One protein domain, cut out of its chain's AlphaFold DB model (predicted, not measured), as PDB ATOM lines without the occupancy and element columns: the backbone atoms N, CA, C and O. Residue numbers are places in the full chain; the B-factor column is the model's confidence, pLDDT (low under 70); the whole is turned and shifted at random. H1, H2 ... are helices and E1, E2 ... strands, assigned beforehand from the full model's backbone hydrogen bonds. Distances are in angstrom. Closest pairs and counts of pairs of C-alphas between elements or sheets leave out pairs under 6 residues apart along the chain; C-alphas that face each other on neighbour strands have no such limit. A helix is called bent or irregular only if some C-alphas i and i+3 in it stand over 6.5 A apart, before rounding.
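This is residues 28 to 222 of the 248 residues of an uncharacterized protein of Spiroplasma alleghenense (UniProt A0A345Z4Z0). A long, loose rod: at one end four helices, H1, H4, H5 and H8, run roughly side by side along its length, with the turn of the H4-H5 hairpin at the tip; at the other end is a head where H6 and H7 pack on each other at a steep angle, beside the small pair of strands E1 and E2, with loops and short H2. The 195 printed residues have eight named helices and two named strands, in the order H1 E1 H2 E2 H3 H4 H5 H6 H7 H8, mostly helix; the sheet, E1 - E2, is antiparallel. The radius of gyration of the C-alphas is 21.5 A, and the spans are 74 by 29 by 25 A.

E1, residues 46 to 48, and E2, residues 75 to 77, are antiparallel neighbours at 155 degrees, with N 47 and O 76 2.9 A apart and N 76 and O 47 2.7 A apart, within hydrogen-bond range. The closest C-alphas of E2 and H6, residues 152 to 166, are those of Phe 76 and Gln 162, 6.6 A. H6 touches H7, residues 177 to 196, at a steep tilt of 53 degrees, opposite ways, closest at C-alphas 156 and 187, 6.2 A. H2, residues 57 to 60, is close to H7 but not clearly touching, with C-alphas 59 and 182 6.8 A apart. H3, residues 78 to 81, touches H1, residues 28 to 43, closest at C-alphas 79 and 43, 4.5 A. H1 touches H8, residues 198 to 222, at a shallow tilt of 28 degrees, opposite ways, closest at C-alphas 28 and 213, 5.4 A. H8 touches H5, residues 125 to 148, at a shallow tilt of 29 degrees, opposite ways, closest at C-alphas 207 and 143, 5.2 A. H5, with its residues 128 to 138 alone, touches H4, residues 92 to 118, in a helical hairpin at a shallow tilt of 28 degrees, closest at C-alphas 128 and 109, 4.7 A. H4 and H8 are apart. Each O i to N i+4 pair is within hydrogen-bond range in H1, H6, H7 and H8, against 21 of 23 in H4 and 13 of 20 in H5; H2 and H3 are too short for such a pair.

H1 begins at C-alpha 28, (-27.799, -28.995, 28.823), and is 22.5 A long. E1 measures 6.8 A, E2 6.2 A, H2 6.6 A and H3 5.6 A; H2 is irregular, but only just. H4, 38.5 A, has a kink of 26 degrees near residue 109, and H5, 36.1 A, one of 32 degrees near residue 135. H6 is 21.2 A and H7 28.5 A; H8, 36.0 A, ends at C-alpha 222, (-33.166, -16.026, 21.841).

The two C-alphas farthest apart, Glu 120 and Gln 177, are 75.7 A apart. The printed part has no cut, and the link H2 to E2, 14 residues, is long. Mean pLDDT of the printed part is 81.6, with residues 59 to 62, 67, 82 to 90 and 116 to 126 under 70.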
ATOM      1  N   ILE A  28     -26.383 -28.614  28.658       89.19
ATOM      2  CA  ILE A  28     -27.799 -28.995  28.823       89.19
ATOM      3  C   ILE A  28     -27.927 -30.509  29.034       89.19
ATOM      4  O   ILE A  28     -28.591 -30.931  29.979       89.19
ATOM      5  N   ILE A  29     -27.271 -31.332  28.206       90.12
ATOM      6  CA  ILE A  29     -27.274 -32.793  28.378       90.12
ATOM      7  C   ILE A  29     -26.732 -33.165  29.756       90.12
ATOM      8  O   ILE A  29     -27.365 -33.941  30.465       90.12
ATOM      9  N   PHE A  30     -25.581 -32.614  30.143       90.00
ATOM     10  CA  PHE A  30     -24.963 -32.901  31.433       90.00
ATOM     11  C   PHE A  30     -25.914 -32.597  32.595       90.00
ATOM     12  O   PHE A  30     -26.105 -33.437  33.472       90.00
ATOM     13  N   MET A  31     -26.577 -31.441  32.569       89.75
ATOM     14  CA  MET A  31     -27.539 -31.066  33.603       89.75
ATOM     15  C   MET A  31     -28.781 -31.964  33.606       89.75
ATOM     16  O   MET A  31     -29.256 -32.336  34.677       89.75
ATOM     17  N   VAL A  32     -29.291 -32.376  32.442       87.88
ATOM     18  CA  VAL A  32     -30.417 -33.323  32.377       87.88
ATOM     19  C   VAL A  32     -30.012 -34.712  32.883       87.88
ATOM     20  O   VAL A  32     -30.785 -35.351  33.592       87.88
ATOM     21  N   LEU A  33     -28.793 -35.169  32.594       90.06
ATOM     22  CA  LEU A  33     -28.264 -36.416  33.151       90.06
ATOM     23  C   LEU A  33     -28.117 -36.338  34.673       90.06
ATOM     24  O   LEU A  33     -28.489 -37.287  35.360       90.06
ATOM     25  N   LEU A  34     -27.651 -35.206  35.212       88.06
ATOM     26  CA  LEU A  34     -27.645 -34.967  36.657       88.06
ATOM     27  C   LEU A  34     -29.061 -35.019  37.240       88.06
ATOM     28  O   LEU A  34     -29.260 -35.606  38.304       88.06
ATOM     29  N   ILE A  35     -30.053 -34.456  36.543       87.69
ATOM     30  CA  ILE A  35     -31.459 -34.550  36.948       87.69
ATOM     31  C   ILE A  35     -31.903 -36.015  37.000       87.69
ATOM     32  O   ILE A  35     -32.364 -36.471  38.045       87.69
ATOM     33  N   PHE A  36     -31.713 -36.784  35.926       87.12
ATOM     34  CA  PHE A  36     -32.110 -38.195  35.889       87.12
ATOM     35  C   PHE A  36     -31.380 -39.059  36.918       87.12
ATOM     36  O   PHE A  36     -32.016 -39.894  37.559       87.12
ATOM     37  N   SER A  37     -30.081 -38.840  37.126       87.50
ATOM     38  CA  SER A  37     -29.300 -39.550  38.143       87.50
ATOM     39  C   SER A  37     -29.882 -39.334  39.539       87.50
ATOM     40  O   SER A  37     -30.030 -40.284  40.305       87.50
ATOM     41  N   ASN A  38     -30.264 -38.098  39.861       82.75
ATOM     42  CA  ASN A  38     -30.886 -37.769  41.140       82.75
ATOM     43  C   ASN A  38     -32.290 -38.362  41.281       82.75
ATOM     44  O   ASN A  38     -32.620 -38.892  42.339       82.75
ATOM     45  N   LEU A  39     -33.108 -38.323  40.224       81.38
ATOM     46  CA  LEU A  39     -34.422 -38.976  40.220       81.38
ATOM     47  C   LEU A  39     -34.293 -40.483  40.479       81.38
ATOM     48  O   LEU A  39     -35.056 -41.044  41.264       81.38
ATOM     49  N   PHE A  40     -33.309 -41.135  39.855       83.56
ATOM     50  CA  PHE A  40     -33.049 -42.559  40.053       83.56
ATOM     51  C   PHE A  40     -32.552 -42.862  41.471       83.56
ATOM     52  O   PHE A  40     -33.054 -43.789  42.104       83.56
ATOM     53  N   TRP A  41     -31.624 -42.054  41.991       83.69
ATOM     54  CA  TRP A  41     -31.133 -42.184  43.362       83.69
ATOM     55  C   TRP A  41     -32.255 -42.009  44.389       83.69
ATOM     56  O   TRP A  41     -32.375 -42.813  45.303       83.69
ATOM     57  N   MET A  42     -33.128 -41.015  44.223       77.44
ATOM     58  CA  MET A  42     -34.251 -40.812  45.143       77.44
ATOM     59  C   MET A  42     -35.321 -41.901  45.010       77.44
ATOM     60  O   MET A  42     -35.925 -42.277  46.013       77.44
ATOM     61  N   LYS A  43     -35.525 -42.471  43.813       80.56
ATOM     62  CA  LYS A  43     -36.414 -43.629  43.624       80.56
ATOM     63  C   LYS A  43     -35.957 -44.852  44.429       80.56
ATOM     64  O   LYS A  43     -36.809 -45.637  44.833       80.56
ATOM     65  N   SER A  44     -34.652 -45.020  44.651       81.25
ATOM     66  CA  SER A  44     -34.106 -46.136  45.432       81.25
ATOM     67  C   SER A  44     -34.041 -45.876  46.940       81.25
ATOM     68  O   SER A  44     -33.686 -46.789  47.683       81.25
ATOM     69  N   GLN A  45     -34.389 -44.671  47.409       84.75
ATOM     70  CA  GLN A  45     -34.412 -44.360  48.838       84.75
ATOM     71  C   GLN A  45     -35.708 -44.857  49.487       84.75
ATOM     72  O   GLN A  45     -36.786 -44.279  49.307       84.75
ATOM     73  N   THR A  46     -35.553 -45.892  50.304       86.31
ATOM     74  CA  THR A  46     -36.579 -46.421  51.199       86.31
ATOM     75  C   THR A  46     -36.018 -46.421  52.614       86.31
ATOM     76  O   THR A  46     -34.901 -46.882  52.838       86.31
ATOM     77  N   VAL A  47     -36.783 -45.893  53.564       88.44
ATOM     78  CA  VAL A  47     -36.393 -45.775  54.974       88.44
ATOM     79  C   VAL A  47     -37.439 -46.476  55.813       88.44
ATOM     80  O   VAL A  47     -38.628 -46.254  55.602       88.44
ATOM     81  N   LEU A  48     -37.040 -47.318  56.761       89.81
ATOM     82  CA  LEU A  48     -38.005 -47.868  57.708       89.81
ATOM     83  C   LEU A  48     -38.441 -46.759  58.663       89.81
ATOM     84  O   LEU A  48     -37.613 -45.984  59.131       89.81
ATOM     85  N   ILE A  49     -39.731 -46.686  58.992       87.69
ATOM     86  CA  ILE A  49     -40.233 -45.627  59.884       87.69
ATOM     87  C   ILE A  49     -39.553 -45.710  61.262       87.69
ATOM     88  O   ILE A  49     -39.274 -44.679  61.864       87.69
ATOM     89  N   ARG A  50     -39.197 -46.917  61.721       87.94
ATOM     90  CA  ARG A  50     -38.424 -47.126  62.959       87.94
ATOM     91  C   ARG A  50     -36.998 -46.569  62.928       87.94
ATOM     92  O   ARG A  50     -36.411 -46.388  63.983       87.94
ATOM     93  N   ASP A  51     -36.439 -46.339  61.741       89.94
ATOM     94  CA  ASP A  51     -35.083 -45.806  61.577       89.94
ATOM     95  C   ASP A  51     -35.093 -44.265  61.530       89.94
ATOM     96  O   ASP A  51     -34.043 -43.639  61.377       89.94
ATOM     97  N   LEU A  52     -36.270 -43.632  61.638       91.00
ATOM     98  CA  LEU A  52     -36.368 -42.181  61.729       91.00
ATOM     99  C   LEU A  52     -35.841 -41.689  63.089       91.00
ATOM    100  O   LEU A  52     -36.140 -42.293  64.122       91.00
ATOM    101  N   PRO A  53     -35.106 -40.562  63.119       90.25
ATOM    102  CA  PRO A  53     -34.672 -39.930  64.359       90.25
ATOM    103  C   PRO A  53     -35.828 -39.742  65.350       90.25
ATOM    104  O   PRO A  53     -36.910 -39.295  64.980       90.25
ATOM    105  N   GLY A  54     -35.607 -40.100  66.615       86.50
ATOM    106  CA  GLY A  54     -36.612 -39.968  67.674       86.50
ATOM    107  C   GLY A  54     -37.704 -41.045  67.695       86.50
ATOM    108  O   GLY A  54     -38.477 -41.078  68.648       86.50
ATOM    109  N   VAL A  55     -37.769 -41.947  66.708       86.25
ATOM    110  CA  VAL A  55     -38.679 -43.101  66.753       86.25
ATOM    111  C   VAL A  55     -38.018 -44.231  67.538       86.25
ATOM    112  O   VAL A  55     -36.989 -44.775  67.144       86.25
ATOM    113  N   GLU A  56     -38.600 -44.583  68.680       81.38
ATOM    114  CA  GLU A  56     -38.096 -45.670  69.518       81.38
ATOM    115  C   GLU A  56     -38.554 -47.050  69.010       81.38
ATOM    116  O   GLU A  56     -39.575 -47.193  68.345       81.38
ATOM    117  N   SER A  57     -37.837 -48.119  69.364       70.25
ATOM    118  CA  SER A  57     -38.285 -49.494  69.048       70.25
ATOM    119  C   SER A  57     -39.624 -49.860  69.708       70.25
ATOM    120  O   SER A  57     -40.423 -50.600  69.145       70.25
ATOM    121  N   SER A  58     -39.909 -49.280  70.873       71.94
ATOM    122  CA  SER A  58     -41.151 -49.451  71.639       71.94
ATOM    123  C   SER A  58     -42.388 -48.850  70.960       71.94
ATOM    124  O   SER A  58     -43.513 -49.187  71.322       71.94
ATOM    125  N   PHE A  59     -42.185 -47.983  69.972       69.88
ATOM    126  CA  PHE A  59     -43.194 -47.135  69.337       69.88
ATOM    127  C   PHE A  59     -44.205 -47.913  68.491       69.88
ATOM    128  O   PHE A  59     -45.336 -47.481  68.308       69.88
ATOM    129  N   PHE A  60     -43.801 -49.084  67.998       67.94
ATOM    130  CA  PHE A  60     -44.634 -49.979  67.195       67.94
ATOM    131  C   PHE A  60     -44.957 -51.291  67.911       67.94
ATOM    132  O   PHE A  60     -45.484 -52.216  67.282       67.94
ATOM    133  N   ASN A  61     -44.679 -51.380  69.217       66.19
ATOM    134  CA  ASN A  61     -44.958 -52.583  69.987       66.19
ATOM    135  C   ASN A  61     -46.428 -52.990  69.820       66.19
ATOM    136  O   ASN A  61     -47.344 -52.218  70.096       66.19
ATOM    137  N   ASN A  62     -46.632 -54.233  69.384       65.75
ATOM    138  CA  ASN A  62     -47.933 -54.878  69.165       65.75
ATOM    139  C   ASN A  62     -48.769 -54.373  67.974       65.75
ATOM    140  O   ASN A  62     -49.867 -54.893  67.761       65.75
ATOM    141  N   PHE A  63     -48.272 -53.452  67.140       72.88
ATOM    142  CA  PHE A  63     -48.969 -53.119  65.895       72.88
ATOM    143  C   PHE A  63     -48.787 -54.245  64.896       72.88
ATOM    144  O   PHE A  63     -47.684 -54.493  64.409       72.88
ATOM    145  N   THR A  64     -49.881 -54.918  64.560       70.50
ATOM    146  CA  THR A  64     -49.884 -55.970  63.546       70.50
ATOM    147  C   THR A  64     -50.865 -55.615  62.450       70.50
ATOM    148  O   THR A  64     -52.037 -55.422  62.729       70.50
ATOM    149  N   ASN A  65     -50.424 -55.547  61.199       72.94
ATOM    150  CA  ASN A  65     -51.329 -55.439  60.056       72.94
ATOM    151  C   ASN A  65     -51.276 -56.773  59.302       72.94
ATOM    152  O   ASN A  65     -50.198 -57.277  58.984       72.94
ATOM    153  N   ASN A  66     -52.441 -57.402  59.130       72.62
ATOM    154  CA  ASN A  66     -52.586 -58.776  58.635       72.62
ATOM    155  C   ASN A  66     -51.710 -59.805  59.384       72.62
ATOM    156  O   ASN A  66     -51.167 -60.728  58.782       72.62
ATOM    157  N   GLY A  67     -51.548 -59.637  60.702       68.69
ATOM    158  CA  GLY A  67     -50.771 -60.548  61.552       68.69
ATOM    159  C   GLY A  67     -49.247 -60.375  61.491       68.69
ATOM    160  O   GLY A  67     -48.537 -61.103  62.179       68.69
ATOM    161  N   MET A  68     -48.730 -59.406  60.724       74.00
ATOM    162  CA  MET A  68     -47.300 -59.070  60.687       74.00
ATOM    163  C   MET A  68     -47.009 -57.797  61.479       74.00
ATOM    164  O   MET A  68     -47.689 -56.787  61.292       74.00
ATOM    165  N   LEU A  69     -45.962 -57.825  62.311       77.75
ATOM    166  CA  LEU A  69     -45.506 -56.666  63.085       77.75
ATOM    167  C   LEU A  69     -45.095 -55.518  62.161       77.75
ATOM    168  O   LEU A  69     -44.144 -55.651  61.393       77.75
ATOM    169  N   VAL A  70     -45.813 -54.399  62.249       77.75
ATOM    170  CA  VAL A  70     -45.679 -53.233  61.360       77.75
ATOM    171  C   VAL A  70     -44.285 -52.607  61.451       77.75
ATOM    172  O   VAL A  70     -43.753 -52.142  60.446       77.75
ATOM    173  N   GLU A  71     -43.638 -52.695  62.612       76.69
ATOM    174  CA  GLU A  71     -42.287 -52.172  62.866       76.69
ATOM    175  C   GLU A  71     -41.222 -52.652  61.862       76.69
ATOM    176  O   GLU A  71     -40.242 -51.954  61.604       76.69
ATOM    177  N   ASN A  72     -41.392 -53.861  61.312       78.75
ATOM    178  CA  ASN A  72     -40.365 -54.535  60.519       78.75
ATOM    179  C   ASN A  72     -40.490 -54.266  59.017       78.75
ATOM    180  O   ASN A  72     -39.591 -54.628  58.262       78.75
ATOM    181  N   TRP A  73     -41.590 -53.657  58.573       82.94
ATOM    182  CA  TRP A  73     -41.874 -53.469  57.148       82.94
ATOM    183  C   TRP A  73     -42.565 -52.149  56.809       82.94
ATOM    184  O   TRP A  73     -42.709 -51.838  55.628       82.94
ATOM    185  N   ALA A  74     -42.964 -51.346  57.801       85.25
ATOM    186  CA  ALA A  74     -43.432 -49.992  57.553       85.25
ATOM    187  C   ALA A  74     -42.277 -49.139  57.033       85.25
ATOM    188  O   ALA A  74     -41.340 -48.793  57.759       85.25
ATOM    189  N   THR A  75     -42.364 -48.802  55.754       87.62
ATOM    190  CA  THR A  75     -41.345 -48.035  55.054       87.62
ATOM    191  C   THR A  75     -41.907 -46.737  54.525       87.62
ATOM    192  O   THR A  75     -42.973 -46.694  53.919       87.62
ATOM    193  N   PHE A  76     -41.122 -45.691  54.653       86.00
ATOM    194  CA  PHE A  76     -41.289 -44.459  53.928       86.00
ATOM    195  C   PHE A  76     -40.478 -44.506  52.631       86.00
ATOM    196  O   PHE A  76     -39.261 -44.704  52.651       86.00
ATOM    197  N   GLU A  77     -41.143 -44.314  51.496       86.38
ATOM    198  CA  GLU A  77     -40.486 -44.284  50.193       86.38
ATOM    199  C   GLU A  77     -40.435 -42.857  49.652       86.38
ATOM    200  O   GLU A  77     -41.465 -42.200  49.442       86.38
ATOM    201  N   LEU A  78     -39.224 -42.397  49.332       80.50
ATOM    202  CA  LEU A  78     -39.023 -41.059  48.785       80.50
ATOM    203  C   LEU A  78     -39.596 -40.933  47.367       80.50
ATOM    204  O   LEU A  78     -39.988 -39.851  46.940       80.50
ATOM    205  N   LYS A  79     -39.726 -42.052  46.643       78.44
ATOM    206  CA  LYS A  79     -40.325 -42.085  45.300       78.44
ATOM    207  C   LYS A  79     -41.765 -41.543  45.281       78.44
ATOM    208  O   LYS A  79     -42.173 -40.934  44.297       78.44
ATOM    209  N   ASN A  80     -42.503 -41.691  46.386       77.38
ATOM    210  CA  ASN A  80     -43.889 -41.229  46.518       77.38
ATOM    211  C   ASN A  80     -44.008 -39.700  46.649       77.38
ATOM    212  O   ASN A  80     -45.108 -39.151  46.624       77.38
ATOM    213  N   PHE A  81     -42.874 -39.000  46.717       73.69
ATOM    214  CA  PHE A  81     -42.800 -37.550  46.624       73.69
ATOM    215  C   PHE A  81     -42.711 -37.040  45.196       73.69
ATOM    216  O   PHE A  81     -42.890 -35.846  45.004       73.69
ATOM    217  N   PHE A  82     -42.440 -37.881  44.196       69.75
ATOM    218  CA  PHE A  82     -42.202 -37.413  42.830       69.75
ATOM    219  C   PHE A  82     -43.477 -37.278  42.020       69.75
ATOM    220  O   PHE A  82     -44.263 -38.211  41.917       69.75
ATOM    221  N   PHE A  83     -43.630 -36.136  41.351       67.69
ATOM    222  CA  PHE A  83     -44.750 -35.853  40.450       67.69
ATOM    223  C   PHE A  83     -46.130 -36.006  41.116       67.69
ATOM    224  O   PHE A  83     -47.137 -36.246  40.448       67.69
ATOM    225  N   THR A  84     -46.186 -35.844  42.440       67.00
ATOM    226  CA  THR A  84     -47.399 -35.960  43.252       67.00
ATOM    227  C   THR A  84     -47.971 -34.583  43.584       67.00
ATOM    228  O   THR A  84     -48.019 -34.168  44.734       67.00
ATOM    229  N   PHE A  85     -48.469 -33.849  42.585       60.00
ATOM    230  CA  PHE A  85     -49.004 -32.487  42.790       60.00
ATOM    231  C   PHE A  85     -50.161 -32.399  43.814       60.00
ATOM    232  O   PHE A  85     -50.423 -31.335  44.366       60.00
ATOM    233  N   SER A  86     -50.844 -33.515  44.102       57.06
ATOM    234  CA  SER A  86     -51.959 -33.619  45.061       57.06
ATOM    235  C   SER A  86     -51.651 -34.503  46.288       57.06
ATOM    236  O   SER A  86     -52.529 -34.778  47.120       57.06
ATOM    237  N   GLY A  87     -50.409 -34.984  46.416       52.31
ATOM    238  CA  GLY A  87     -50.002 -35.989  47.402       52.31
ATOM    239  C   GLY A  87     -50.650 -37.365  47.197       52.31
ATOM    240  O   GLY A  87     -50.703 -38.149  48.136       52.31
ATOM    241  N   GLN A  88     -51.271 -37.643  46.050       58.16
ATOM    242  CA  GLN A  88     -51.597 -39.020  45.643       58.16
ATOM    243  C   GLN A  88     -50.342 -39.691  45.089       58.16
ATOM    244  O   GLN A  88     -49.430 -38.969  44.708       58.16
ATOM    245  N   SER A  89     -50.287 -41.027  45.044       59.12
ATOM    246  CA  SER A  89     -49.137 -41.764  44.502       59.12
ATOM    247  C   SER A  89     -48.718 -41.231  43.123       59.12
ATOM    248  O   SER A  89     -49.596 -40.846  42.341       59.12
ATOM    249  N   PRO A  90     -47.412 -41.223  42.798       64.31
ATOM    250  CA  PRO A  90     -46.927 -40.797  41.490       64.31
ATOM    251  C   PRO A  90     -47.697 -41.519  40.389       64.31
ATOM    252  O   PRO A  90     -47.807 -42.744  40.414       64.31
ATOM    253  N   ASN A  91     -48.217 -40.784  39.404       71.94
ATOM    254  CA  ASN A  91     -48.708 -41.430  38.194       71.94
ATOM    255  C   ASN A  91     -47.485 -41.882  37.387       71.94
ATOM    256  O   ASN A  91     -46.964 -41.126  36.564       71.94
ATOM    257  N   GLU A  92     -46.997 -43.093  37.662       73.56
ATOM    258  CA  GLU A  92     -45.784 -43.658  37.058       73.56
ATOM    259  C   GLU A  92     -45.811 -43.596  35.524       73.56
ATOM    260  O   GLU A  92     -44.775 -43.385  34.889       73.56
ATOM    261  N   ILE A  93     -47.002 -43.688  34.924       78.06
ATOM    262  CA  ILE A  93     -47.210 -43.550  33.479       78.06
ATOM    263  C   ILE A  93     -46.848 -42.132  33.023       78.06
ATOM    264  O   ILE A  93     -46.083 -41.967  32.074       78.06
ATOM    265  N   MET A  94     -47.339 -41.101  33.715       77.06
ATOM    266  CA  MET A  94     -47.037 -39.703  33.390       77.06
ATOM    267  C   MET A  94     -45.539 -39.408  33.518       77.06
ATOM    268  O   MET A  94     -44.961 -38.763  32.644       77.06
ATOM    269  N   VAL A  95     -44.898 -39.920  34.570       77.69
ATOM    270  CA  VAL A  95     -43.447 -39.782  34.774       77.69
ATOM    271  C   VAL A  95     -42.678 -40.429  33.628       77.69
ATOM    272  O   VAL A  95     -41.782 -39.815  33.051       77.69
ATOM    273  N   THR A  96     -43.067 -41.646  33.251       82.12
ATOM    274  CA  THR A  96     -42.441 -42.389  32.152       82.12
ATOM    275  C   THR A  96     -42.589 -41.648  30.824       82.12
ATOM    276  O   THR A  96     -41.617 -41.540  30.075       82.12
ATOM    277  N   ILE A  97     -43.764 -41.073  30.548       84.88
ATOM    278  CA  ILE A  97     -44.008 -40.263  29.347       84.88
ATOM    279  C   ILE A  97     -43.098 -39.031  29.333       84.88
ATOM    280  O   ILE A  97     -42.438 -38.779  28.328       84.88
ATOM    281  N   LEU A  98     -43.014 -38.288  30.439       83.38
ATOM    282  CA  LEU A  98     -42.183 -37.082  30.536       83.38
ATOM    283  C   LEU A  98     -40.692 -37.382  30.323       83.38
ATOM    284  O   LEU A  98     -40.020 -36.670  29.573       83.38
ATOM    285  N   ILE A  99     -40.185 -38.457  30.932       86.12
ATOM    286  CA  ILE A  99     -38.802 -38.915  30.739       86.12
ATOM    287  C   ILE A  99     -38.577 -39.317  29.276       86.12
ATOM    288  O   ILE A  99     -37.611 -38.870  28.660       86.12
ATOM    289  N   THR A 100     -39.488 -40.105  28.698       88.50
ATOM    290  CA  THR A 100     -39.378 -40.580  27.310       88.50
ATOM    291  C   THR A 100     -39.362 -39.416  26.326       88.50
ATOM    292  O   THR A 100     -38.483 -39.350  25.470       88.50
ATOM    293  N   LEU A 101     -40.279 -38.456  26.475       89.50
ATOM    294  CA  LEU A 101     -40.321 -37.255  25.640       89.50
ATOM    295  C   LEU A 101     -39.028 -36.447  25.766       89.50
ATOM    296  O   LEU A 101     -38.461 -36.044  24.756       89.50
ATOM    297  N   THR A 102     -38.516 -36.272  26.984       89.19
ATOM    298  CA  THR A 102     -37.256 -35.553  27.219       89.19
ATOM    299  C   THR A 102     -36.088 -36.218  26.491       89.19
ATOM    300  O   THR A 102     -35.315 -35.532  25.825       89.19
ATOM    301  N   ILE A 103     -35.987 -37.550  26.548       90.00
ATOM    302  CA  ILE A 103     -34.958 -38.312  25.826       90.00
ATOM    303  C   ILE A 103     -35.119 -38.139  24.312       90.00
ATOM    304  O   ILE A 103     -34.136 -37.864  23.625       90.00
ATOM    305  N   VAL A 104     -36.345 -38.242  23.787       90.62
ATOM    306  CA  VAL A 104     -36.625 -38.055  22.355       90.62
ATOM    307  C   VAL A 104     -36.194 -36.659  21.897       90.62
ATOM    308  O   VAL A 104     -35.449 -36.541  20.924       90.62
ATOM    309  N   PHE A 105     -36.573 -35.600  22.615       90.75
ATOM    310  CA  PHE A 105     -36.229 -34.230  22.227       90.75
ATOM    311  C   PHE A 105     -34.739 -33.909  22.392       90.75
ATOM    312  O   PHE A 105     -34.182 -33.198  21.558       90.75
ATOM    313  N   LEU A 106     -34.061 -34.475  23.394       89.12
ATOM    314  CA  LEU A 106     -32.606 -34.341  23.547       89.12
ATOM    315  C   LEU A 106     -31.809 -35.173  22.542       89.12
ATOM    316  O   LEU A 106     -30.681 -34.810  22.216       89.12
ATOM    317  N   SER A 107     -32.372 -36.266  22.027       88.50
ATOM    318  CA  SER A 107     -31.731 -37.048  20.965       88.50
ATOM    319  C   SER A 107     -31.720 -36.305  19.629       88.50
ATOM    320  O   SER A 107     -30.863 -36.562  18.788       88.50
ATOM    321  N   TYR A 108     -32.625 -35.341  19.444       85.31
ATOM    322  CA  TYR A 108     -32.813 -34.665  18.167       85.31
ATOM    323  C   TYR A 108     -31.563 -33.909  17.682       85.31
ATOM    324  O   TYR A 108     -31.119 -34.161  16.560       85.31
ATOM    325  N   PRO A 109     -30.905 -33.067  18.506       82.56
ATOM    326  CA  PRO A 109     -29.671 -32.409  18.083       82.56
ATOM    327  C   PRO A 109     -28.510 -33.390  17.870       82.56
ATOM    328  O   PRO A 109     -27.647 -33.133  17.036       82.56
ATOM    329  N   LEU A 110     -28.495 -34.534  18.568       82.81
ATOM    330  CA  LEU A 110     -27.494 -35.588  18.351       82.81
ATOM    331  C   LEU A 110     -27.675 -36.267  16.988       82.81
ATOM    332  O   LEU A 110     -26.693 -36.522  16.292       82.81
ATOM    333  N   ILE A 111     -28.921 -36.531  16.588       83.12
ATOM    334  CA  ILE A 111     -29.246 -37.082  15.267       83.12
ATOM    335  C   ILE A 111     -28.848 -36.084  14.175       83.12
ATOM    336  O   ILE A 111     -28.176 -36.467  13.219       83.12
ATOM    337  N   ASP A 112     -29.184 -34.802  14.342       76.56
ATOM    338  CA  ASP A 112     -28.795 -33.749  13.396       76.56
ATOM    339  C   ASP A 112     -27.264 -33.631  13.267       76.56
ATOM    340  O   ASP A 112     -26.747 -33.461  12.162       76.56
ATOM    341  N   PHE A 113     -26.519 -33.780  14.369       75.94
ATOM    342  CA  PHE A 113     -25.054 -33.830  14.342       75.94
ATOM    343  C   PHE A 113     -24.517 -35.017  13.548       75.94
ATOM    344  O   PHE A 113     -23.608 -34.852  12.737       75.94
ATOM    345  N   TRP A 114     -25.071 -36.206  13.779       75.94
ATOM    346  CA  TRP A 114     -24.627 -37.426  13.116       75.94
ATOM    347  C   TRP A 114     -24.937 -37.414  11.613       75.94
ATOM    348  O   TRP A 114     -24.119 -37.841  10.799       75.94
ATOM    349  N   ILE A 115     -26.082 -36.854  11.218       72.56
ATOM    350  CA  ILE A 115     -26.421 -36.642   9.804       72.56
ATOM    351  C   ILE A 115     -25.472 -35.610   9.171       72.56
ATOM    352  O   ILE A 115     -25.058 -35.794   8.029       72.56
ATOM    353  N   PHE A 116     -25.075 -34.560   9.896       65.38
ATOM    354  CA  PHE A 116     -24.126 -33.553   9.401       65.38
ATOM    355  C   PHE A 116     -22.712 -34.089   9.187       65.38
ATOM    356  O   PHE A 116     -22.035 -33.692   8.243       65.38
ATOM    357  N   THR A 117     -22.222 -34.958  10.071       65.31
ATOM    358  CA  THR A 117     -20.885 -35.540   9.902       65.31
ATOM    359  C   THR A 117     -20.826 -36.530   8.741       65.31
ATOM    360  O   THR A 117     -19.737 -36.792   8.236       65.31
ATOM    361  N   THR A 118     -21.972 -37.061   8.310       64.25
ATOM    362  CA  THR A 118     -22.068 -38.088   7.264       64.25
ATOM    363  C   THR A 118     -22.513 -37.552   5.904       64.25
ATOM    364  O   THR A 118     -22.123 -38.122   4.889       64.25
ATOM    365  N   ASN A 119     -23.265 -36.448   5.851       54.56
ATOM    366  CA  ASN A 119     -23.778 -35.856   4.614       54.56
ATOM    367  C   ASN A 119     -23.451 -34.355   4.525       54.56
ATOM    368  O   ASN A 119     -23.504 -33.644   5.523       54.56
ATOM    369  N   GLU A 120     -23.258 -33.822   3.311       55.00
ATOM    370  CA  GLU A 120     -23.201 -32.362   3.064       55.00
ATOM    371  C   GLU A 120     -24.529 -31.636   3.368       55.00
ATOM    372  O   GLU A 120     -24.637 -30.411   3.252       55.00
ATOM    373  N   PHE A 121     -25.558 -32.389   3.772       43.47
ATOM    374  CA  PHE A 121     -26.827 -31.856   4.227       43.47
ATOM    375  C   PHE A 121     -26.579 -30.941   5.424       43.47
ATOM    376  O   PHE A 121     -26.131 -31.375   6.480       43.47
ATOM    377  N   LYS A 122     -26.870 -29.649   5.260       54.97
ATOM    378  CA  LYS A 122     -26.838 -28.677   6.351       54.97
ATOM    379  C   LYS A 122     -28.064 -28.947   7.228       54.97
ATOM    380  O   LYS A 122     -29.152 -28.520   6.828       54.97
ATOM    381  N   PRO A 123     -27.963 -29.605   8.404       52.94
ATOM    382  CA  PRO A 123     -29.045 -29.474   9.358       52.94
ATOM    383  C   PRO A 123     -29.160 -27.986   9.646       52.94
ATOM    384  O   PRO A 123     -28.182 -27.294   9.965       52.94
ATOM    385  N   THR A 124     -30.358 -27.454   9.464       61.53
ATOM    386  CA  THR A 124     -30.621 -26.106   9.910       61.53
ATOM    387  C   THR A 124     -30.537 -26.163  11.427       61.53
ATOM    388  O   THR A 124     -31.415 -26.703  12.081       61.53
ATOM    389  N   PHE A 125     -29.478 -25.578  11.989       65.12
ATOM    390  CA  PHE A 125     -29.329 -25.215  13.406       65.12
ATOM    391  C   PHE A 125     -30.656 -24.766  14.060       65.12
ATOM    392  O   PHE A 125     -30.917 -25.002  15.240       65.12
ATOM    393  N   LYS A 126     -31.524 -24.167  13.233       68.38
ATOM    394  CA  LYS A 126     -32.917 -23.809  13.492       68.38
ATOM    395  C   LYS A 126     -33.770 -24.968  14.045       68.38
ATOM    396  O   LYS A 126     -34.444 -24.784  15.052       68.38
ATOM    397  N   ARG A 127     -33.738 -26.148  13.418       71.25
ATOM    398  CA  ARG A 127     -34.542 -27.328  13.778       71.25
ATOM    399  C   ARG A 127     -34.056 -27.980  15.072       71.25
ATOM    400  O   ARG A 127     -34.870 -28.305  15.927       71.25
ATOM    401  N   SER A 128     -32.743 -28.114  15.254       72.94
ATOM    402  CA  SER A 128     -32.171 -28.707  16.470       72.94
ATOM    403  C   SER A 128     -32.428 -27.829  17.699       72.94
ATOM    404  O   SER A 128     -32.760 -28.329  18.770       72.94
ATOM    405  N   THR A 129     -32.325 -26.505  17.541       74.25
ATOM    406  CA  THR A 129     -32.553 -25.551  18.636       74.25
ATOM    407  C   THR A 129     -34.036 -25.414  18.980       74.25
ATOM    408  O   THR A 129     -34.374 -25.319  20.158       74.25
ATOM    409  N   SER A 130     -34.939 -25.459  17.992       77.56
ATOM    410  CA  SER A 130     -36.381 -25.385  18.259       77.56
ATOM    411  C   SER A 130     -36.892 -26.596  19.039       77.56
ATOM    412  O   SER A 130     -37.743 -26.430  19.904       77.56
ATOM    413  N   MET A 131     -36.332 -27.791  18.821       83.44
ATOM    414  CA  MET A 131     -36.729 -28.997  19.558       83.44
ATOM    415  C   MET A 131     -36.413 -28.933  21.061       83.44
ATOM    416  O   MET A 131     -37.103 -29.574  21.854       83.44
ATOM    417  N   LEU A 132     -35.446 -28.110  21.484       85.25
ATOM    418  CA  LEU A 132     -35.139 -27.910  22.906       85.25
ATOM    419  C   LEU A 132     -36.279 -27.225  23.673       85.25
ATOM    420  O   LEU A 132     -36.357 -27.372  24.893       85.25
ATOM    421  N   ILE A 133     -37.202 -26.530  22.992       88.19
ATOM    422  CA  ILE A 133     -38.362 -25.913  23.650       88.19
ATOM    423  C   ILE A 133     -39.239 -26.957  24.349       88.19
ATOM    424  O   ILE A 133     -39.814 -26.678  25.398       88.19
ATOM    425  N   PHE A 134     -39.289 -28.180  23.819       88.62
ATOM    426  CA  PHE A 134     -40.077 -29.270  24.385       88.62
ATOM    427  C   PHE A 134     -39.430 -29.908  25.622       88.62
ATOM    428  O   PHE A 134     -40.092 -30.653  26.340       88.62
ATOM    429  N   VAL A 135     -38.166 -29.583  25.917       89.06
ATOM    430  CA  VAL A 135     -37.485 -29.976  27.163       89.06
ATOM    431  C   VAL A 135     -37.863 -29.035  28.318       89.06
ATOM    432  O   VAL A 135     -37.849 -29.444  29.479       89.06
ATOM    433  N   LEU A 136     -38.267 -27.790  28.027       90.06
ATOM    434  CA  LEU A 136     -38.603 -26.792  29.052       90.06
ATOM    435  C   LEU A 136     -39.727 -27.227  30.005       90.06
ATOM    436  O   LEU A 136     -39.530 -27.080  31.211       90.06
ATOM    437  N   PRO A 137     -40.868 -27.790  29.550       88.94
ATOM    438  CA  PRO A 137     -41.916 -28.246  30.463       88.94
ATOM    439  C   PRO A 137     -41.407 -29.258  31.494       88.94
ATOM    440  O   PRO A 137     -41.748 -29.160  32.670       88.94
ATOM    441  N   PHE A 138     -40.543 -30.191  31.081       87.06
ATOM    442  CA  PHE A 138     -39.948 -31.177  31.981       87.06
ATOM    443  C   PHE A 138     -39.039 -30.526  33.032       87.06
ATOM    444  O   PHE A 138     -39.136 -30.849  34.220       87.06
ATOM    445  N   LEU A 139     -38.190 -29.580  32.619       89.75
ATOM    446  CA  LEU A 139     -37.321 -28.843  33.541       89.75
ATOM    447  C   LEU A 139     -38.134 -28.016  34.537       89.75
ATOM    448  O   LEU A 139     -37.870 -28.082  35.734       89.75
ATOM    449  N   ILE A 140     -39.156 -27.299  34.066       89.81
ATOM    450  CA  ILE A 140     -40.040 -26.491  34.914       89.81
ATOM    451  C   ILE A 140     -40.745 -27.375  35.943       89.81
ATOM    452  O   ILE A 140     -40.722 -27.058  37.131       89.81
ATOM    453  N   ILE A 141     -41.314 -28.506  35.516       86.31
ATOM    454  CA  ILE A 141     -41.945 -29.467  36.427       86.31
ATOM    455  C   ILE A 141     -40.937 -29.968  37.465       86.31
ATOM    456  O   ILE A 141     -41.253 -29.991  38.649       86.31
ATOM    457  N   THR A 142     -39.721 -30.323  37.049       85.19
ATOM    458  CA  THR A 142     -38.675 -30.814  37.959       85.19
ATOM    459  C   THR A 142     -38.266 -29.753  38.982       85.19
ATOM    460  O   THR A 142     -38.114 -30.071  40.163       85.19
ATOM    461  N   ILE A 143     -38.127 -28.491  38.564       89.56
ATOM    462  CA  ILE A 143     -37.816 -27.365  39.455       89.56
ATOM    463  C   ILE A 143     -38.950 -27.169  40.461       89.56
ATOM    464  O   ILE A 143     -38.696 -27.144  41.661       89.56
ATOM    465  N   ILE A 144     -40.195 -27.076  39.985       88.00
ATOM    466  CA  ILE A 144     -41.379 -26.915  40.840       88.00
ATOM    467  C   ILE A 144     -41.459 -28.064  41.852       88.00
ATOM    468  O   ILE A 144     -41.637 -27.821  43.043       88.00
ATOM    469  N   GLN A 145     -41.258 -29.304  41.403       82.81
ATOM    470  CA  GLN A 145     -41.253 -30.481  42.268       82.81
ATOM    471  C   GLN A 145     -40.160 -30.401  43.337       82.81
ATOM    472  O   GLN A 145     -40.413 -30.667  44.507       82.81
ATOM    473  N   SER A 146     -38.956 -29.990  42.943       84.44
ATOM    474  CA  SER A 146     -37.829 -29.851  43.865       84.44
ATOM    475  C   SER A 146     -38.073 -28.740  44.888       84.44
ATOM    476  O   SER A 146     -37.662 -28.871  46.034       84.44
ATOM    477  N   ILE A 147     -38.794 -27.673  44.522       86.94
ATOM    478  CA  ILE A 147     -39.229 -26.624  45.460       86.94
ATOM    479  C   ILE A 147     -40.241 -27.183  46.468       86.94
ATOM    480  O   ILE A 147     -40.147 -26.879  47.657       86.94
ATOM    481  N   PHE A 148     -41.177 -28.033  46.032       82.19
ATOM    482  CA  PHE A 148     -42.128 -28.683  46.940       82.19
ATOM    483  C   PHE A 148     -41.446 -29.544  48.010       82.19
ATOM    484  O   PHE A 148     -42.009 -29.698  49.091       82.19
ATOM    485  N   TYR A 149     -40.225 -30.032  47.777       77.19
ATOM    486  CA  TYR A 149     -39.461 -30.764  48.791       77.19
ATOM    487  C   TYR A 149     -39.024 -29.913  49.979       77.19
ATOM    488  O   TYR A 149     -38.908 -30.431  51.084       77.19
ATOM    489  N   PHE A 150     -38.873 -28.603  49.797       81.62
ATOM    490  CA  PHE A 150     -38.609 -27.690  50.911       81.62
ATOM    491  C   PHE A 150     -39.874 -27.364  51.713       81.62
ATOM    492  O   PHE A 150     -39.797 -26.745  52.774       81.62
ATOM    493  N   ASN A 151     -41.054 -27.764  51.231       86.31
ATOM    494  CA  ASN A 151     -42.301 -27.550  51.944       86.31
ATOM    495  C   ASN A 151     -42.539 -28.688  52.947       86.31
ATOM    496  O   ASN A 151     -43.058 -29.751  52.604       86.31
ATOM    497  N   SER A 152     -42.230 -28.422  54.216       87.94
ATOM    498  CA  SER A 152     -42.470 -29.345  55.333       87.94
ATOM    499  C   SER A 152     -43.916 -29.844  55.411       87.94
ATOM    500  O   SER A 152     -44.149 -31.005  55.733       87.94
ATOM    501  N   SER A 153     -44.900 -29.014  55.055       88.56
ATOM    502  CA  SER A 153     -46.316 -29.409  55.080       88.56
ATOM    503  C   SER A 153     -46.633 -30.443  54.001       88.56
ATOM    504  O   SER A 153     -47.415 -31.365  54.228       88.56
ATOM    505  N   PHE A 154     -46.006 -30.321  52.828       85.44
ATOM    506  CA  PHE A 154     -46.114 -31.319  51.765       85.44
ATOM    507  C   PHE A 154     -45.407 -32.625  52.152       85.44
ATOM    508  O   PHE A 154     -45.952 -33.709  51.912       85.44
ATOM    509  N   LEU A 155     -44.244 -32.512  52.810       86.00
ATOM    510  CA  LEU A 155     -43.497 -33.642  53.362       86.00
ATOM    511  C   LEU A 155     -44.367 -34.471  54.319       86.00
ATOM    512  O   LEU A 155     -44.599 -35.659  54.091       86.00
ATOM    513  N   ILE A 156     -44.930 -33.802  55.329       89.94
ATOM    514  CA  ILE A 156     -45.789 -34.404  56.354       89.94
ATOM    515  C   ILE A 156     -47.048 -35.009  55.736       89.94
ATOM    516  O   ILE A 156     -47.371 -36.156  56.017       89.94
ATOM    517  N   LYS A 157     -47.745 -34.293  54.847       87.81
ATOM    518  CA  LYS A 157     -48.988 -34.794  54.238       87.81
ATOM    519  C   LYS A 157     -48.776 -36.094  53.460       87.81
ATOM    520  O   LYS A 157     -49.650 -36.959  53.434       87.81
ATOM    521  N   THR A 158     -47.641 -36.216  52.783       86.00
ATOM    522  CA  THR A 158     -47.297 -37.417  52.015       86.00
ATOM    523  C   THR A 158     -46.833 -38.542  52.934       86.00
ATOM    524  O   THR A 158     -47.174 -39.700  52.695       86.00
ATOM    525  N   PHE A 159     -46.107 -38.213  54.003       89.19
ATOM    526  CA  PHE A 159     -45.769 -39.164  55.056       89.19
ATOM    527  C   PHE A 159     -47.008 -39.728  55.736       89.19
ATOM    528  O   PHE A 159     -47.141 -40.939  55.782       89.19
ATOM    529  N   ASP A 160     -47.950 -38.888  56.162       89.25
ATOM    530  CA  ASP A 160     -49.191 -39.315  56.810       89.25
ATOM    531  C   ASP A 160     -49.956 -40.316  55.942       89.25
ATOM    532  O   ASP A 160     -50.416 -41.344  56.425       89.25
ATOM    533  N   LYS A 161     -50.045 -40.065  54.632       85.69
ATOM    534  CA  LYS A 161     -50.687 -40.997  53.695       85.69
ATOM    535  C   LYS A 161     -49.984 -42.350  53.636       85.69
ATOM    536  O   LYS A 161     -50.659 -43.374  53.597       85.69
ATOM    537  N   GLN A 162     -48.652 -42.357  53.621       86.00
ATOM    538  CA  GLN A 162     -47.875 -43.597  53.656       86.00
ATOM    539  C   GLN A 162     -47.994 -44.283  55.018       86.00
ATOM    540  O   GLN A 162     -48.185 -45.489  55.077       86.00
ATOM    541  N   PHE A 163     -47.973 -43.524  56.108       86.88
ATOM    542  CA  PHE A 163     -48.171 -44.024  57.460       86.88
ATOM    543  C   PHE A 163     -49.532 -44.723  57.576       86.88
ATOM    544  O   PHE A 163     -49.588 -45.915  57.859       86.88
ATOM    545  N   PHE A 164     -50.638 -44.053  57.244       86.25
ATOM    546  CA  PHE A 164     -51.979 -44.645  57.332       86.25
ATOM    547  C   PHE A 164     -52.225 -45.798  56.356       86.25
ATOM    548  O   PHE A 164     -53.121 -46.605  56.590       86.25
ATOM    549  N   PHE A 165     -51.418 -45.937  55.303       84.06
ATOM    550  CA  PHE A 165     -51.430 -47.149  54.487       84.06
ATOM    551  C   PHE A 165     -50.978 -48.382  55.294       84.06
ATOM    552  O   PHE A 165     -51.603 -49.439  55.209       84.06
ATOM    553  N   PHE A 166     -49.938 -48.242  56.123       81.38
ATOM    554  CA  PHE A 166     -49.455 -49.308  57.010       81.38
ATOM    555  C   PHE A 166     -50.321 -49.471  58.266       81.38
ATOM    556  O   PHE A 166     -50.563 -50.597  58.704       81.38
ATOM    557  N   PHE A 167     -50.839 -48.362  58.795       79.25
ATOM    558  CA  PHE A 167     -51.672 -48.284  59.999       79.25
ATOM    559  C   PHE A 167     -53.165 -48.134  59.664       79.25
ATOM    560  O   PHE A 167     -53.870 -47.326  60.266       79.25
ATOM    561  N   ASN A 168     -53.661 -48.936  58.716       75.56
ATOM    562  CA  ASN A 168     -55.028 -48.869  58.167       75.56
ATOM    563  C   ASN A 168     -56.174 -49.081  59.183       75.56
ATOM    564  O   ASN A 168     -57.344 -48.946  58.834       75.56
ATOM    565  N   GLN A 169     -55.839 -49.436  60.420       73.88
ATOM    566  CA  GLN A 169     -56.761 -49.693  61.530       73.88
ATOM    567  C   GLN A 169     -57.240 -48.400  62.192       73.88
ATOM    568  O   GLN A 169     -58.225 -48.411  62.925       73.88
ATOM    569  N   TYR A 170     -56.530 -47.296  61.950       72.31
ATOM    570  CA  TYR A 170     -56.815 -45.997  62.534       72.31
ATOM    571  C   TYR A 170     -57.423 -45.067  61.491       72.31
ATOM    572  O   TYR A 170     -56.891 -44.908  60.393       72.31
ATOM    573  N   ASP A 171     -58.521 -44.413  61.862       70.44
ATOM    574  CA  ASP A 171     -59.041 -43.282  61.102       70.44
ATOM    575  C   ASP A 171     -58.185 -42.051  61.413       70.44
ATOM    576  O   ASP A 171     -58.021 -41.674  62.576       70.44
ATOM    577  N   SER A 172     -57.675 -41.390  60.373       70.62
ATOM    578  CA  SER A 172     -56.905 -40.149  60.494       70.62
ATOM    579  C   SER A 172     -57.649 -39.036  61.245       70.62
ATOM    580  O   SER A 172     -57.015 -38.094  61.716       70.62
ATOM    581  N   HIS A 173     -58.981 -39.118  61.348       75.00
ATOM    582  CA  HIS A 173     -59.821 -38.131  62.030       75.00
ATOM    583  C   HIS A 173     -60.065 -38.438  63.512       75.00
ATOM    584  O   HIS A 173     -60.552 -37.561  64.222       75.00
ATOM    585  N   ASN A 174     -59.754 -39.649  63.988       77.31
ATOM    586  CA  ASN A 174     -60.056 -40.056  65.360       77.31
ATOM    587  C   ASN A 174     -58.975 -40.987  65.930       77.31
ATOM    588  O   ASN A 174     -59.198 -42.170  66.192       77.31
ATOM    589  N   LEU A 175     -57.772 -40.432  66.082       81.75
ATOM    590  CA  LEU A 175     -56.610 -41.133  66.620       81.75
ATOM    591  C   LEU A 175     -56.629 -41.122  68.151       81.75
ATOM    592  O   LEU A 175     -56.816 -40.053  68.741       81.75
ATOM    593  N   PRO A 176     -56.365 -42.263  68.817       85.12
ATOM    594  CA  PRO A 176     -56.035 -42.255  70.234       85.12
ATOM    595  C   PRO A 176     -54.834 -41.341  70.490       85.12
ATOM    596  O   PRO A 176     -53.920 -41.266  69.665       85.12
ATOM    597  N   GLN A 177     -54.824 -40.664  71.639       85.81
ATOM    598  CA  GLN A 177     -53.804 -39.665  71.967       85.81
ATOM    599  C   GLN A 177     -52.374 -40.219  71.860       85.81
ATOM    600  O   GLN A 177     -51.508 -39.561  71.296       85.81
ATOM    601  N   GLU A 178     -52.156 -41.454  72.309       83.31
ATOM    602  CA  GLU A 178     -50.865 -42.142  72.210       83.31
ATOM    603  C   GLU A 178     -50.376 -42.265  70.754       83.31
ATOM    604  O   GLU A 178     -49.229 -41.944  70.449       83.31
ATOM    605  N   ILE A 179     -51.267 -42.629  69.823       83.00
ATOM    606  CA  ILE A 179     -50.937 -42.744  68.392       83.00
ATOM    607  C   ILE A 179     -50.664 -41.374  67.786       83.00
ATOM    608  O   ILE A 179     -49.814 -41.234  66.910       83.00
ATOM    609  N   LEU A 180     -51.392 -40.348  68.227       87.38
ATOM    610  CA  LEU A 180     -51.183 -38.986  67.757       87.38
ATOM    611  C   LEU A 180     -49.814 -38.448  68.197       87.38
ATOM    612  O   LEU A 180     -49.119 -37.820  67.397       87.38
ATOM    613  N   GLU A 181     -49.416 -38.701  69.442       88.25
ATOM    614  CA  GLU A 181     -48.096 -38.344  69.972       88.25
ATOM    615  C   GLU A 181     -46.985 -39.080  69.211       88.25
ATOM    616  O   GLU A 181     -46.041 -38.443  68.737       88.25
ATOM    617  N   GLN A 182     -47.158 -40.381  68.972       85.38
ATOM    618  CA  GLN A 182     -46.261 -41.186  68.144       85.38
ATOM    619  C   GLN A 182     -46.165 -40.654  66.704       85.38
ATOM    620  O   GLN A 182     -45.085 -40.399  66.176       85.38
ATOM    621  N   LEU A 183     -47.293 -40.391  66.052       88.81
ATOM    622  CA  LEU A 183     -47.303 -39.827  64.706       88.81
ATOM    623  C   LEU A 183     -46.563 -38.481  64.654       88.81
ATOM    624  O   LEU A 183     -45.818 -38.224  63.712       88.81
ATOM    625  N   ASN A 184     -46.721 -37.632  65.669       91.81
ATOM    626  CA  ASN A 184     -46.028 -36.346  65.745       91.81
ATOM    627  C   ASN A 184     -44.514 -36.492  65.921       91.81
ATOM    628  O   ASN A 184     -43.767 -35.765  65.265       91.81
ATOM    629  N   VAL A 185     -44.055 -37.439  66.738       92.12
ATOM    630  CA  VAL A 185     -42.623 -37.734  66.880       92.12
ATOM    631  C   VAL A 185     -42.055 -38.292  65.571       92.12
ATOM    632  O   VAL A 185     -41.029 -37.808  65.100       92.12
ATOM    633  N   ALA A 186     -42.764 -39.200  64.893       91.38
ATOM    634  CA  ALA A 186     -42.341 -39.710  63.588       91.38
ATOM    635  C   ALA A 186     -42.304 -38.612  62.505       91.38
ATOM    636  O   ALA A 186     -41.377 -38.566  61.696       91.38
ATOM    637  N   ARG A 187     -43.264 -37.674  62.511       93.81
ATOM    638  CA  ARG A 187     -43.260 -36.487  61.632       93.81
ATOM    639  C   ARG A 187     -42.047 -35.592  61.886       93.81
ATOM    640  O   ARG A 187     -41.456 -35.097  60.928       93.81
ATOM    641  N   GLN A 188     -41.677 -35.369  63.148       94.69
ATOM    642  CA  GLN A 188     -40.481 -34.594  63.495       94.69
ATOM    643  C   GLN A 188     -39.205 -35.312  63.049       94.69
ATOM    644  O   GLN A 188     -38.377 -34.698  62.378       94.69
ATOM    645  N   GLY A 189     -39.104 -36.615  63.318       92.38
ATOM    646  CA  GLY A 189     -38.000 -37.455  62.860       92.38
ATOM    647  C   GLY A 189     -37.826 -37.430  61.347       92.38
ATOM    648  O   GLY A 189     -36.714 -37.292  60.844       92.38
ATOM    649  N   LEU A 190     -38.930 -37.468  60.600       92.00
ATOM    650  CA  LEU A 190     -38.909 -37.322  59.149       92.00
ATOM    651  C   LEU A 190     -38.340 -35.971  58.702       92.00
ATOM    652  O   LEU A 190     -37.522 -35.929  57.783       92.00
ATOM    653  N   LEU A 191     -38.792 -34.870  59.306       92.50
ATOM    654  CA  LEU A 191     -38.299 -33.535  58.965       92.50
ATOM    655  C   LEU A 191     -36.805 -33.408  59.259       92.50
ATOM    656  O   LEU A 191     -36.074 -32.834  58.457       92.50
ATOM    657  N   GLU A 192     -36.351 -33.947  60.388       92.38
ATOM    658  CA  GLU A 192     -34.939 -33.957  60.751       92.38
ATOM    659  C   GLU A 192     -34.121 -34.797  59.769       92.38
ATOM    660  O   GLU A 192     -33.140 -34.299  59.216       92.38
ATOM    661  N   TRP A 193     -34.565 -36.021  59.475       90.81
ATOM    662  CA  TRP A 193     -33.933 -36.902  58.496       90.81
ATOM    663  C   TRP A 193     -33.833 -36.246  57.114       90.81
ATOM    664  O   TRP A 193     -32.784 -36.292  56.474       90.81
ATOM    665  N   PHE A 194     -34.896 -35.571  56.670       87.38
ATOM    666  CA  PHE A 194     -34.912 -34.880  55.386       87.38
ATOM    667  C   PHE A 194     -33.983 -33.655  55.362       87.38
ATOM    668  O   PHE A 194     -33.235 -33.467  54.402       87.38
ATOM    669  N   ASN A 195     -34.006 -32.828  56.413       85.94
ATOM    670  CA  ASN A 195     -33.252 -31.571  56.478       85.94
ATOM    671  C   ASN A 195     -31.753 -31.764  56.738       85.94
ATOM    672  O   ASN A 195     -30.947 -30.939  56.315       85.94
ATOM    673  N   THR A 196     -31.371 -32.823  57.450       83.06
ATOM    674  CA  THR A 196     -29.963 -33.143  57.742       83.06
ATOM    675  C   THR A 196     -29.360 -34.109  56.724       83.06
ATOM    676  O   THR A 196     -28.139 -34.254  56.647       83.06
ATOM    677  N   GLY A 197     -30.207 -34.755  55.925       79.69
ATOM    678  CA  GLY A 197     -29.810 -35.760  54.960       79.69
ATOM    679  C   GLY A 197     -29.306 -35.205  53.627       79.69
ATOM    680  O   GLY A 197     -29.418 -34.024  53.286       79.69
ATOM    681  N   VAL A 198     -28.772 -36.117  52.814       83.62
ATOM    682  CA  VAL A 198     -28.260 -35.825  51.464       83.62
ATOM    683  C   VAL A 198     -29.385 -35.368  50.513       83.62
ATOM    684  O   VAL A 198     -29.134 -34.714  49.502       83.62
ATOM    685  N   GLN A 199     -30.644 -35.651  50.858       82.50
ATOM    686  CA  GLN A 199     -31.857 -35.309  50.114       82.50
ATOM    687  C   GLN A 199     -32.007 -33.796  49.925       82.50
ATOM    688  O   GLN A 199     -32.324 -33.345  48.819       82.50
ATOM    689  N   LEU A 200     -31.734 -33.008  50.970       84.38
ATOM    690  CA  LEU A 200     -31.787 -31.549  50.900       84.38
ATOM    691  C   LEU A 200     -30.758 -31.019  49.896       84.38
ATOM    692  O   LEU A 200     -31.096 -30.244  49.002       84.38
ATOM    693  N   ILE A 201     -29.512 -31.492  49.999       86.50
ATOM    694  CA  ILE A 201     -28.406 -31.088  49.123       86.50
ATOM    695  C   ILE A 201     -28.740 -31.415  47.665       86.50
ATOM    696  O   ILE A 201     -28.624 -30.552  46.793       86.50
ATOM    697  N   PHE A 202     -29.211 -32.631  47.391       83.69
ATOM    698  CA  PHE A 202     -29.594 -33.031  46.039       83.69
ATOM    699  C   PHE A 202     -30.768 -32.219  45.488       83.69
ATOM    700  O   PHE A 202     -30.751 -31.862  44.311       83.69
ATOM    701  N   SER A 203     -31.742 -31.855  46.324       85.38
ATOM    702  CA  SER A 203     -32.861 -30.995  45.918       85.38
ATOM    703  C   SER A 203     -32.387 -29.590  45.525       85.38
ATOM    704  O   SER A 203     -32.828 -29.051  44.510       85.38
ATOM    705  N   ILE A 204     -31.432 -29.013  46.266       89.06
ATOM    706  CA  ILE A 204     -30.807 -27.724  45.918       89.06
ATOM    707  C   ILE A 204     -30.059 -27.837  44.585       89.06
ATOM    708  O   ILE A 204     -30.251 -27.007  43.693       89.06
ATOM    709  N   LEU A 205     -29.231 -28.875  44.421       88.50
ATOM    710  CA  LEU A 205     -28.467 -29.101  43.191       88.50
ATOM    711  C   LEU A 205     -29.380 -29.282  41.973       88.50
ATOM    712  O   LEU A 205     -29.082 -28.747  40.907       88.50
ATOM    713  N   LEU A 206     -30.510 -29.974  42.136       88.56
ATOM    714  CA  LEU A 206     -31.528 -30.137  41.099       88.56
ATOM    715  C   LEU A 206     -32.142 -28.809  40.667       88.56
ATOM    716  O   LEU A 206     -32.272 -28.564  39.466       88.56
ATOM    717  N   ILE A 207     -32.492 -27.941  41.618       91.31
ATOM    718  CA  ILE A 207     -33.026 -26.608  41.311       91.31
ATOM    719  C   ILE A 207     -31.990 -25.805  40.527       91.31
ATOM    720  O   ILE A 207     -32.316 -25.254  39.478       91.31
ATOM    721  N   ILE A 208     -30.738 -25.774  40.991       92.38
ATOM    722  CA  ILE A 208     -29.654 -25.037  40.327       92.38
ATOM    723  C   ILE A 208     -29.443 -25.568  38.902       92.38
ATOM    724  O   ILE A 208     -29.447 -24.786  37.951       92.38
ATOM    725  N   ALA A 209     -29.323 -26.888  38.734       90.25
ATOM    726  CA  ALA A 209     -29.146 -27.523  37.431       90.25
ATOM    727  C   ALA A 209     -30.326 -27.243  36.486       90.25
ATOM    728  O   ALA A 209     -30.123 -26.902  35.317       90.25
ATOM    729  N   GLY A 210     -31.560 -27.328  36.992       92.06
ATOM    730  CA  GLY A 210     -32.775 -27.041  36.235       92.06
ATOM    731  C   GLY A 210     -32.863 -25.580  35.792       92.06
ATOM    732  O   GLY A 210     -33.153 -25.308  34.623       92.06
ATOM    733  N   VAL A 211     -32.570 -24.634  36.689       94.19
ATOM    734  CA  VAL A 211     -32.582 -23.192  36.393       94.19
ATOM    735  C   VAL A 211     -31.505 -22.839  35.371       94.19
ATOM    736  O   VAL A 211     -31.813 -22.185  34.376       94.19
ATOM    737  N   ILE A 212     -30.271 -23.323  35.551       92.50
ATOM    738  CA  ILE A 212     -29.180 -23.104  34.591       92.50
ATOM    739  C   ILE A 212     -29.562 -23.669  33.218       92.50
ATOM    740  O   ILE A 212     -29.449 -22.963  32.219       92.50
ATOM    741  N   SER A 213     -30.084 -24.897  33.159       91.88
ATOM    742  CA  SER A 213     -30.532 -25.513  31.900       91.88
ATOM    743  C   SER A 213     -31.624 -24.701  31.214       91.88
ATOM    744  O   SER A 213     -31.573 -24.482  30.007       91.88
ATOM    745  N   THR A 214     -32.591 -24.206  31.988       93.06
ATOM    746  CA  THR A 214     -33.686 -23.368  31.488       93.06
ATOM    747  C   THR A 214     -33.150 -22.069  30.889       93.06
ATOM    748  O   THR A 214     -33.510 -21.719  29.765       93.06
ATOM    749  N   ILE A 215     -32.238 -21.385  31.588       93.38
ATOM    750  CA  ILE A 215     -31.590 -20.158  31.100       93.38
ATOM    751  C   ILE A 215     -30.814 -20.434  29.810       93.38
ATOM    752  O   ILE A 215     -30.927 -19.665  28.859       93.38
ATOM    753  N   LEU A 216     -30.063 -21.536  29.743       91.25
ATOM    754  CA  LEU A 216     -29.287 -21.911  28.557       91.25
ATOM    755  C   LEU A 216     -30.173 -22.219  27.349       91.25
ATOM    756  O   LEU A 216     -29.845 -21.810  26.233       91.25
ATOM    757  N   ILE A 217     -31.304 -22.899  27.552       89.81
ATOM    758  CA  ILE A 217     -32.274 -23.161  26.484       89.81
ATOM    759  C   ILE A 217     -32.893 -21.846  26.004       89.81
ATOM    760  O   ILE A 217     -32.911 -21.595  24.801       89.81
ATOM    761  N   ILE A 218     -33.339 -20.975  26.915       90.88
ATOM    762  CA  ILE A 218     -33.906 -19.663  26.560       90.88
ATOM    763  C   ILE A 218     -32.875 -18.813  25.816       90.88
ATOM    764  O   ILE A 218     -33.195 -18.235  24.780       90.88
ATOM    765  N   TYR A 219     -31.632 -18.771  26.295       88.31
ATOM    766  CA  TYR A 219     -30.538 -18.076  25.625       88.31
ATOM    767  C   TYR A 219     -30.305 -18.628  24.215       88.31
ATOM    768  O   TYR A 219     -30.197 -17.853  23.269       88.31
ATOM    769  N   SER A 220     -30.302 -19.955  24.054       84.56
ATOM    770  CA  SER A 220     -30.143 -20.605  22.746       84.56
ATOM    771  C   SER A 220     -31.280 -20.240  21.790       84.56
ATOM    772  O   SER A 220     -31.027 -19.915  20.632       84.56
ATOM    773  N   LEU A 221     -32.523 -20.226  22.279       85.12
ATOM    774  CA  LEU A 221     -33.707 -19.826  21.512       85.12
ATOM    775  C   LEU A 221     -33.684 -18.335  21.147       85.12
ATOM    776  O   LEU A 221     -34.029 -17.972  20.025       85.12
ATOM    777  N   PHE A 222     -33.255 -17.469  22.064       84.62
ATOM    778  CA  PHE A 222     -33.166 -16.026  21.841       84.62
ATOM    779  C   PHE A 222     -32.052 -15.669  20.857       84.62
ATOM    780  O   PHE A 222     -32.274 -14.913  19.910       84.62
TER     781      PHE A 222